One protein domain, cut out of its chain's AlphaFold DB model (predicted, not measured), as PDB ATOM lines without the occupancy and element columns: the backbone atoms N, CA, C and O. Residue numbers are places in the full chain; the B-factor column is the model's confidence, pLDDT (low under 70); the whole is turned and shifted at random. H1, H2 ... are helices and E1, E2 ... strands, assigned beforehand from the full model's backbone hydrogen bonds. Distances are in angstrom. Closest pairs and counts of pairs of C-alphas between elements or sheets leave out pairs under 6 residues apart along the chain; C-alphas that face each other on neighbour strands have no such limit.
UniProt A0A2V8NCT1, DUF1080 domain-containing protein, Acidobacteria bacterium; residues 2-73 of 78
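Overview. This is residues 2 to 73 of the 78 residues of the protein "DUF1080 domain-containing protein" of Acidobacteria bacterium (UniProt A0A2V8NCT1). A twisted wall of four antiparallel strands, E1, E4, E3 and E2 in order across it, has the short helix H1 over one end of it, near the start of E4, while the last 22 residues, 52 to 73, make a long strand-free loop that swings out over one face of the sheet and turns back about residues 63 to 67. The other face of the sheet is bare. The printed part has 72 residues, with the named elements E1, H1, E2, E3 and E4 along it, which hold under half of the residues; the class is mixed, helices and strands. The whole is only just loose, close to compact, with a radius of gyration of the C-alphas of 13.7 A and spans of 36 by 26 by 23 A.

Along the chain. E1 is residues 5 to 9, starting at C-alpha 5 at (-3.999, 12.704, -35.467) and measuring 12.1 A from first to last C-alpha. H1 is residues 11 to 17, 10.1 A long. E2 is residues 27 to 32, 16.2 A long, and E3 is residues 35 to 40, 17.1 A long. E4, residues 43 to 51, is the longest strand at 22.2 A and ends at C-alpha 51 at (-2.081, 9.069, -36.584).

Arrangement. The sheet has edge strands E1 and E2, which are apart, and it is twisted, its C-alphas lying up to 4.0 A off the best plane. E1 and E4 are antiparallel at 167 degrees, with N 6 and O 50 at 2.9 A, within hydrogen-bond range. E2, E3 and E4 form a meander, each strand the antiparallel neighbour of the one before. The hairpin of E3 and E4 stands at 161 degrees, with N 48 and O 36 at 2.8 A. The hairpin of E2 and E3 stands at 168 degrees, with N 39 and O 28 at 2.8 A. H1 is on the sheet at a height over the sheet of 9.1 A, and it lies over E4, running along the strands at 14 degrees to E4 on the local plane. The closest C-alphas of H1 and E4, those of Arg 14 and Leu 45, are 6.4 A apart. In H1 every O i to N i+4 pair is within hydrogen-bond range.

Size, cuts and confidence. The two C-alphas farthest apart are those of Gly 22 and Asp 52, at 35.9 A. The printed part has no cut. The links E1 to H1, E2 to E3 and E3 to E4 are tight, and H1 to E2 is a short link of 9 residues. The mean pLDDT of the printed part is 95.1, and residue 2 is the one printed residue under 70.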
ATOM      1  N   ASP A   2       1.921  18.173 -42.217       69.62
ATOM      2  CA  ASP A   2       0.666  17.768 -42.862       69.62
ATOM      3  C   ASP A   2       0.177  16.412 -42.338       69.62
ATOM      4  O   ASP A   2      -0.379  15.618 -43.083       69.62
ATOM      5  N   GLY A   3       0.454  16.127 -41.062       76.88
ATOM      6  CA  GLY A   3       0.040  14.891 -40.407       76.88
ATOM      7  C   GLY A   3      -1.280  15.071 -39.673       76.88
ATOM      8  O   GLY A   3      -1.542  16.123 -39.077       76.88
ATOM      9  N   HIS A   4      -2.096  14.029 -39.693       91.94
ATOM     10  CA  HIS A   4      -3.370  13.975 -39.000       91.94
ATOM     11  C   HIS A   4      -3.264  13.086 -37.765       91.94
ATOM     12  O   HIS A   4      -2.643  12.027 -37.789       91.94
ATOM     13  N   ALA A   5      -3.909  13.504 -36.677       95.69
ATOM     14  CA  ALA A   5      -3.999  12.704 -35.467       95.69
ATOM     15  C   ALA A   5      -5.351  12.887 -34.777       95.69
ATOM     16  O   ALA A   5      -5.879  13.998 -34.711       95.69
ATOM     17  N   THR A   6      -5.878  11.800 -34.217       97.56
ATOM     18  CA  THR A   6      -6.980  11.837 -33.251       97.56
ATOM     19  C   THR A   6      -6.388  11.684 -31.863       97.56
ATOM     20  O   THR A   6      -5.659  10.724 -31.599       97.56
ATOM     21  N   PHE A   7      -6.678  12.638 -30.982       97.56
ATOM     22  CA  PHE A   7      -6.109  12.647 -29.644       97.56
ATOM     23  C   PHE A   7      -7.032  13.271 -28.601       97.56
ATOM     24  O   PHE A   7      -7.869  14.119 -28.909       97.56
ATOM     25  N   THR A   8      -6.832  12.871 -27.348       98.06
ATOM     26  CA  THR A   8      -7.345  13.571 -26.166       98.06
ATOM     27  C   THR A   8      -6.239  14.403 -25.531       98.06
ATOM     28  O   THR A   8      -5.057  14.064 -25.633       98.06
ATOM     29  N   PHE A   9      -6.608  15.500 -24.867       97.75
ATOM     30  CA  PHE A   9      -5.677  16.290 -24.070       97.75
ATOM     31  C   PHE A   9      -6.389  17.013 -22.923       97.75
ATOM     32  O   PHE A   9      -7.282  17.826 -23.148       97.75
ATOM     33  N   GLU A  10      -5.948  16.751 -21.695       97.56
ATOM     34  CA  GLU A  10      -6.531  17.293 -20.465       97.56
ATOM     35  C   GLU A  10      -5.727  18.501 -19.943       97.56
ATOM     36  O   GLU A  10      -4.918  18.386 -19.014       97.56
ATOM     37  N   ASP A  11      -5.919  19.689 -20.532       97.38
ATOM     38  CA  ASP A  11      -5.114  20.878 -20.182       97.38
ATOM     39  C   ASP A  11      -5.313  21.344 -18.728       97.38
ATOM     40  O   ASP A  11      -4.361  21.729 -18.043       97.38
ATOM     41  N   GLU A  12      -6.543  21.272 -18.220       98.12
ATOM     42  CA  GLU A  12      -6.833  21.650 -16.834       98.12
ATOM     43  C   GLU A  12      -6.194  20.681 -15.836       98.12
ATOM     44  O   GLU A  12      -5.662  21.098 -14.804       98.12
ATOM     45  N   LEU A  13      -6.168  19.387 -16.158       98.06
ATOM     46  CA  LEU A  13      -5.476  18.395 -15.342       98.06
ATOM     47  C   LEU A  13      -3.965  18.617 -15.383       98.06
ATOM     48  O   LEU A  13      -3.321  18.618 -14.334       98.06
ATOM     49  N   ARG A  14      -3.404  18.908 -16.563       98.12
ATOM     50  CA  ARG A  14      -1.985  19.246 -16.728       98.12
ATOM     51  C   ARG A  14      -1.567  20.390 -15.811       98.12
ATOM     52  O   ARG A  14      -0.521  20.302 -15.172       98.12
ATOM     53  N   LYS A  15      -2.362  21.461 -15.732       97.75
ATOM     54  CA  LYS A  15      -2.077  22.604 -14.845       97.75
ATOM     55  C   LYS A  15      -2.043  22.186 -13.374       97.75
ATOM     56  O   LYS A  15      -1.182  22.678 -12.651       97.75
ATOM     57  N   LYS A  16      -2.934  21.280 -12.957       98.12
ATOM     58  CA  LYS A  16      -3.036  20.787 -11.572       98.12
ATOM     59  C   LYS A  16      -1.891  19.859 -11.177       98.12
ATOM     60  O   LYS A  16      -1.409  19.954 -10.055       98.12
ATOM     61  N   VAL A  17      -1.469  18.961 -12.069       98.50
ATOM     62  CA  VAL A  17      -0.459  17.937 -11.737       98.50
ATOM     63  C   VAL A  17       0.974  18.393 -11.987       98.50
ATOM     64  O   VAL A  17       1.906  17.759 -11.502       98.50
ATOM     65  N   ARG A  18       1.183  19.468 -12.754       98.06
ATOM     66  CA  ARG A  18       2.515  20.001 -13.053       98.06
ATOM     67  C   ARG A  18       3.113  20.694 -11.831       98.06
ATOM     68  O   ARG A  18       2.534  21.635 -11.295       98.06
ATOM     69  N   ASN A  19       4.340  20.317 -11.487       98.00
ATOM     70  CA  ASN A  19       5.095  20.997 -10.442       98.00
ATOM     71  C   ASN A  19       5.538  22.402 -10.896       98.00
ATOM     72  O   ASN A  19       5.796  22.604 -12.089       98.00
ATOM     73  N   PRO A  20       5.673  23.368  -9.967       96.25
ATOM     74  CA  PRO A  20       6.147  24.718 -10.269       96.25
ATOM     75  C   PRO A  20       7.515  24.761 -10.965       96.25
ATOM     76  O   PRO A  20       8.320  23.832 -10.871       96.25
ATOM     77  N   ALA A  21       7.811  25.884 -11.625       93.69
ATOM     78  CA  ALA A  21       9.125  26.124 -12.215       93.69
ATOM     79  C   ALA A  21      10.241  26.007 -11.158       93.69
ATOM     80  O   ALA A  21      10.095  26.470 -10.029       93.69
ATOM     81  N   GLY A  22      11.353  25.368 -11.531       94.50
ATOM     82  CA  GLY A  22      12.456  25.047 -10.617       94.50
ATOM     83  C   GLY A  22      12.310  23.704  -9.894       94.50
ATOM     84  O   GLY A  22      13.274  23.237  -9.291       94.50
ATOM     85  N   GLN A  23      11.150  23.047  -9.992       97.50
ATOM     86  CA  GLN A  23      10.949  21.688  -9.495       97.50
ATOM     87  C   GLN A  23      10.956  20.665 -10.631       97.50
ATOM     88  O   GLN A  23      10.666  20.961 -11.791       97.50
ATOM     89  N   TRP A  24      11.290  19.427 -10.281       98.12
ATOM     90  CA  TRP A  24      11.339  18.333 -11.240       98.12
ATOM     91  C   TRP A  24       9.940  17.826 -11.565       98.12
ATOM     92  O   TRP A  24       9.143  17.567 -10.668       98.12
ATOM     93  N   ASN A  25       9.679  17.624 -12.851       98.44
ATOM     94  CA  ASN A  25       8.542  16.857 -13.334       98.44
ATOM     95  C   ASN A  25       9.044  15.523 -13.901       98.44
ATOM     96  O   ASN A  25      10.131  15.462 -14.478       98.44
ATOM     97  N   ALA A  26       8.255  14.466 -13.735       98.50
ATOM     98  CA  ALA A  26       8.462  13.186 -14.394       98.50
ATOM     99  C   ALA A  26       7.548  13.105 -15.619       98.50
ATOM    100  O   ALA A  26       6.336  13.275 -15.491       98.50
ATOM    101  N   VAL A  27       8.130  12.852 -16.789       98.25
ATOM    102  CA  VAL A  27       7.396  12.606 -18.033       98.25
ATOM    103  C   VAL A  27       7.617  11.156 -18.429       98.25
ATOM    104  O   VAL A  27       8.758  10.690 -18.451       98.25
ATOM    105  N   GLU A  28       6.532  10.459 -18.736       98.44
ATOM    106  CA  GLU A  28       6.567   9.126 -19.327       98.44
ATOM    107  C   GLU A  28       5.785   9.155 -20.635       98.44
ATOM    108  O   GLU A  28       4.669   9.667 -20.696       98.44
ATOM    109  N   ILE A  29       6.395   8.620 -21.688       97.94
ATOM    110  CA  ILE A  29       5.776   8.496 -23.003       97.94
ATOM    111  C   ILE A  29       5.813   7.022 -23.368       97.94
ATOM    112  O   ILE A  29       6.884   6.418 -23.429       97.94
ATOM    113  N   VAL A  30       4.639   6.453 -23.616       97.69
ATOM    114  CA  VAL A  30       4.491   5.088 -24.116       97.69
ATOM    115  C   VAL A  30       4.073   5.196 -25.572       97.69
ATOM    116  O   VAL A  30       2.970   5.647 -25.851       97.69
ATOM    117  N   SER A  31       4.953   4.806 -26.491       96.12
ATOM    118  CA  SER A  31       4.632   4.665 -27.915       96.12
ATOM    119  C   SER A  31       4.583   3.178 -28.243       96.12
ATOM    120  O   SER A  31       5.604   2.492 -28.156       96.12
ATOM    121  N   LYS A  32       3.386   2.652 -28.508       94.62
ATOM    122  CA  LYS A  32       3.159   1.216 -28.707       94.62
ATOM    123  C   LYS A  32       1.907   0.992 -29.541       94.62
ATOM    124  O   LYS A  32       0.875   1.581 -29.261       94.62
ATOM    125  N   GLY A  33       1.978   0.085 -30.516       93.25
ATOM    126  CA  GLY A  33       0.794  -0.335 -31.274       93.25
ATOM    127  C   GLY A  33       0.158   0.775 -32.119       93.25
ATOM    128  O   GLY A  33      -1.051   0.769 -32.281       93.25
ATOM    129  N   ASN A  34       0.966   1.704 -32.650       94.25
ATOM    130  CA  ASN A  34       0.507   2.897 -33.383       94.25
ATOM    131  C   ASN A  34      -0.339   3.875 -32.542       94.25
ATOM    132  O   ASN A  34      -1.147   4.638 -33.066       94.25
ATOM    133  N   GLU A  35      -0.134   3.846 -31.228       96.44
ATOM    134  CA  GLU A  35      -0.754   4.742 -30.263       96.44
ATOM    135  C   GLU A  35       0.322   5.355 -29.361       96.44
ATOM    136  O   GLU A  35       1.393   4.769 -29.145       96.44
ATOM    137  N   VAL A  36       0.031   6.540 -28.817       97.62
ATOM    138  CA  VAL A  36       0.947   7.261 -27.927       97.62
ATOM    139  C   VAL A  36       0.215   7.755 -26.687       97.62
ATOM    140  O   VAL A  36      -0.723   8.541 -26.785       97.62
ATOM    141  N   TRP A  37       0.691   7.361 -25.509       98.44
ATOM    142  CA  TRP A  37       0.235   7.881 -24.219       98.44
ATOM    143  C   TRP A  37       1.309   8.765 -23.607       98.44
ATOM    144  O   TRP A  37       2.484   8.396 -23.590       98.44
ATOM    145  N   ASN A  38       0.903   9.914 -23.073       98.44
ATOM    146  CA  ASN A  38       1.796  10.842 -22.394       98.44
ATOM    147  C   ASN A  38       1.317  11.086 -20.965       98.44
ATOM    148  O   ASN A  38       0.168  11.482 -20.737       98.44
ATOM    149  N   TYR A  39       2.222  10.887 -20.018       98.75
ATOM    150  CA  TYR A  39       1.972  11.026 -18.597       98.75
ATOM    151  C   TYR A  39       2.847  12.130 -18.016       98.75
ATOM    152  O   TYR A  39       4.039  12.228 -18.315       98.75
ATOM    153  N   LEU A  40       2.266  12.919 -17.117       98.81
ATOM    154  CA  LEU A  40       2.980  13.895 -16.304       98.81
ATOM    155  C   LEU A  40       2.779  13.557 -14.834       98.81
ATOM    156  O   LEU A  40       1.648  13.479 -14.361       98.81
ATOM    157  N   ASN A  41       3.881  13.355 -14.115       98.50
ATOM    158  CA  ASN A  41       3.882  12.991 -12.699       98.50
ATOM    159  C   ASN A  41       2.944  11.799 -12.401       98.50
ATOM    160  O   ASN A  41       2.188  11.816 -11.434       98.50
ATOM    161  N   GLY A  42       2.966  10.778 -13.271       98.56
ATOM    162  CA  GLY A  42       2.147   9.561 -13.165       98.56
ATOM    163  C   GLY A  42       0.691   9.700 -13.626       98.56
ATOM    164  O   GLY A  42      -0.045   8.720 -13.605       98.56
ATOM    165  N   THR A  43       0.263  10.886 -14.062       98.69
ATOM    166  CA  THR A  43      -1.110  11.139 -14.524       98.69
ATOM    167  C   THR A  43      -1.172  11.159 -16.048       98.69
ATOM    168  O   THR A  43      -0.419  11.908 -16.668       98.69
ATOM    169  N   LEU A  44      -2.073  10.373 -16.651       98.56
ATOM    170  CA  LEU A  44      -2.314  10.389 -18.097       98.56
ATOM    171  C   LEU A  44      -2.909  11.741 -18.509       98.56
ATOM    172  O   LEU A  44      -3.947  12.138 -17.983       98.56
ATOM    173  N   LEU A  45      -2.258  12.437 -19.441       98.50
ATOM    174  CA  LEU A  45      -2.704  13.751 -19.916       98.50
ATOM    175  C   LEU A  45      -3.183  13.749 -21.360       98.50
ATOM    176  O   LEU A  45      -4.070  14.527 -21.700       98.50
ATOM    177  N   SER A  46      -2.570  12.932 -22.212       98.25
ATOM    178  CA  SER A  46      -2.969  12.823 -23.611       98.25
ATOM    179  C   SER A  46      -2.812  11.408 -24.116       98.25
ATOM    180  O   SER A  46      -1.860  10.708 -23.758       98.25
ATOM    181  N   HIS A  47      -3.709  11.038 -25.016       98.44
ATOM    182  CA  HIS A  47      -3.663   9.787 -25.747       98.44
ATOM    183  C   HIS A  47      -3.905  10.073 -27.222       98.44
ATOM    184  O   HIS A  47      -4.950  10.609 -27.579       98.44
ATOM    185  N   VAL A  48      -2.926   9.744 -28.060       98.00
ATOM    186  CA  VAL A  48      -3.066   9.709 -29.516       98.00
ATOM    187  C   VAL A  48      -3.499   8.299 -29.891       98.00
ATOM    188  O   VAL A  48      -2.718   7.362 -29.729       98.00
ATOM    189  N   SER A  49      -4.734   8.154 -30.366       97.75
ATOM    190  CA  SER A  49      -5.324   6.857 -30.716       97.75
ATOM    191  C   SER A  49      -5.192   6.519 -32.200       97.75
ATOM    192  O   SER A  49      -5.286   5.357 -32.582       97.75
ATOM    193  N   GLN A  50      -4.999   7.532 -33.051       96.75
ATOM    194  CA  GLN A  50      -4.796   7.375 -34.490       96.75
ATOM    195  C   GLN A  50      -3.866   8.472 -34.993       96.75
ATOM    196  O   GLN A  50      -4.041   9.632 -34.616       96.75
ATOM    197  N   HIS A  51      -2.915   8.119 -35.855       95.69
ATOM    198  CA  HIS A  51      -2.081   9.069 -36.584       95.69
ATOM    199  C   HIS A  51      -1.498   8.457 -37.865       95.69
ATOM    200  O   HIS A  51      -1.436   7.233 -37.993       95.69
ATOM    201  N   ASP A  52      -1.013   9.302 -38.774       95.56
ATOM    202  CA  ASP A  52      -0.353   8.921 -40.036       95.56
ATOM    203  C   ASP A  52       1.176   9.147 -40.039       95.56
ATOM    204  O   ASP A  52       1.839   9.003 -41.068       95.56
ATOM    205  N   PHE A  53       1.764   9.460 -38.880       92.75
ATOM    206  CA  PHE A  53       3.214   9.621 -38.738       92.75
ATOM    207  C   PHE A  53       4.003   8.313 -38.953       92.75
ATOM    208  O   PHE A  53       3.503   7.232 -38.626       92.75
ATOM    209  N   PRO A  54       5.268   8.391 -39.422       93.12
ATOM    210  CA  PRO A  54       6.144   7.228 -39.546       93.12
ATOM    211  C   PRO A  54       6.325   6.466 -38.220       93.12
ATOM    212  O   PRO A  54       6.427   7.092 -37.164       93.12
ATOM    213  N   PRO A  55       6.463   5.126 -38.258       89.38
ATOM    214  CA  PRO A  55       6.514   4.290 -37.053       89.38
ATOM    215  C   PRO A  55       7.821   4.421 -36.254       89.38
ATOM    216  O   PRO A  55       7.907   3.955 -35.121       89.38
ATOM    217  N   SER A  56       8.860   5.019 -36.840       91.12
ATOM    218  CA  SER A  56      10.172   5.173 -36.216       91.12
ATOM    219  C   SER A  56      10.814   6.493 -36.609       91.12
ATOM    220  O   SER A  56      10.696   6.930 -37.755       91.12
ATOM    221  N   GLY A  57      11.565   7.081 -35.684       92.56
ATOM    222  CA  GLY A  57      12.301   8.315 -35.909       92.56
ATOM    223  C   GLY A  57      13.213   8.654 -34.737       92.56
ATOM    224  O   GLY A  57      13.371   7.871 -33.799       92.56
ATOM    225  N   TYR A  58      13.826   9.832 -34.802       95.25
ATOM    226  CA  TYR A  58      14.671  10.342 -33.729       95.25
ATOM    227  C   TYR A  58      13.838  10.849 -32.547       95.25
ATOM    228  O   TYR A  58      12.752  11.398 -32.726       95.25
ATOM    229  N   ILE A  59      14.390  10.729 -31.340       94.81
ATOM    230  CA  ILE A  59      13.858  11.380 -30.139       94.81
ATOM    231  C   ILE A  59      14.606  12.702 -29.956       94.81
ATOM    232  O   ILE A  59      15.829  12.709 -29.816       94.81
ATOM    233  N   GLY A  60      13.871  13.812 -29.968       94.69
ATOM    234  CA  GLY A  60      14.411  15.159 -29.796       94.69
ATOM    235  C   GLY A  60      13.924  15.820 -28.509       94.69
ATOM    236  O   GLY A  60      12.786  15.619 -28.091       94.69
ATOM    237  N   PHE A  61      14.780  16.644 -27.906       93.25
ATOM    238  CA  PHE A  61      14.418  17.513 -26.788       93.25
ATOM    239  C   PHE A  61      14.420  18.954 -27.266       93.25
ATOM    240  O   PHE A  61      15.464  19.491 -27.636       93.25
ATOM    241  N   GLN A  62      13.251  19.580 -27.246       92.00
ATOM    242  CA  GLN A  62      13.111  20.968 -27.646       92.00
ATOM    243  C   GLN A  62      13.191  21.884 -26.418       92.00
ATOM    244  O   GLN A  62      12.515  21.661 -25.416       92.00
ATOM    245  N   ALA A  63      14.023  22.922 -26.494       89.75
ATOM    246  CA  ALA A  63      14.148  23.956 -25.472       89.75
ATOM    247  C   ALA A  63      14.075  25.334 -26.143       89.75
ATOM    248  O   ALA A  63      15.090  25.889 -26.550       89.75
ATOM    249  N   GLU A  64      12.859  25.857 -26.300       84.06
ATOM    250  CA  GLU A  64      12.625  27.147 -26.969       84.06
ATOM    251  C   GLU A  64      12.665  28.343 -26.015       84.06
ATOM    252  O   GLU A  64      12.954  29.460 -26.432       84.06
ATOM    253  N   SER A  65      12.347  28.144 -24.734       81.19
ATOM    254  CA  SER A  65      12.193  29.238 -23.773       81.19
ATOM    255  C   SER A  65      12.865  28.922 -22.445       81.19
ATOM    256  O   SER A  65      12.465  28.008 -21.724       81.19
ATOM    257  N   GLY A  66      13.863  29.736 -22.104       84.62
ATOM    258  CA  GLY A  66      14.572  29.667 -20.833       84.62
ATOM    259  C   GLY A  66      15.482  28.447 -20.682       84.62
ATOM    260  O   GLY A  66      15.715  27.664 -21.601       84.62
ATOM    261  N   LYS A  67      16.044  28.307 -19.481       89.19
ATOM    262  CA  LYS A  67      16.937  27.199 -19.141       89.19
ATOM    263  C   LYS A  67      16.117  25.944 -18.851       89.19
ATOM    264  O   LYS A  67      15.326  25.936 -17.913       89.19
ATOM    265  N   MET A  68      16.377  24.873 -19.599       92.50
ATOM    266  CA  MET A  68      15.809  23.548 -19.354       92.50
ATOM    267  C   MET A  68      16.886  22.594 -18.835       92.50
ATOM    268  O   MET A  68      18.046  22.668 -19.243       92.50
ATOM    269  N   GLN A  69      16.511  21.701 -17.924       95.12
ATOM    270  CA  GLN A  69      17.391  20.660 -17.400       95.12
ATOM    271  C   GLN A  69      16.679  19.316 -17.479       95.12
ATOM    272  O   GLN A  69      15.504  19.209 -17.138       95.12
ATOM    273  N   TYR A  70      17.409  18.285 -17.895       96.56
ATOM    274  CA  TYR A  70      16.894  16.929 -18.035       96.56
ATOM    275  C   TYR A  70      17.750  15.966 -17.213       96.56
ATOM    276  O   TYR A  70      18.962  16.147 -17.097       96.56
ATOM    277  N   ARG A  71      17.123  14.937 -16.637       97.94
ATOM    278  CA  ARG A  71      17.805  13.844 -15.930       97.94
ATOM    279  C   ARG A  71      16.992  12.559 -16.027       97.94
ATOM    280  O   ARG A  71      15.793  12.616 -16.279       97.94
ATOM    281  N   ASN A  72      17.631  11.422 -15.765       98.31
ATOM    282  CA  ASN A  72      16.990  10.100 -15.728       98.31
ATOM    283  C   ASN A  72      16.279   9.701 -17.038       98.31
ATOM    284  O   ASN A  72      15.281   8.977 -17.003       98.31
ATOM    285  N   ILE A  73      16.808  10.155 -18.181       97.81
ATOM    286  CA  ILE A  73      16.317   9.788 -19.514       97.81
ATOM    287  C   ILE A  73      16.638   8.313 -19.748       97.81
ATOM    288  O   ILE A  73      17.798   7.905 -19.712       97.81
TER     289      ILE A  73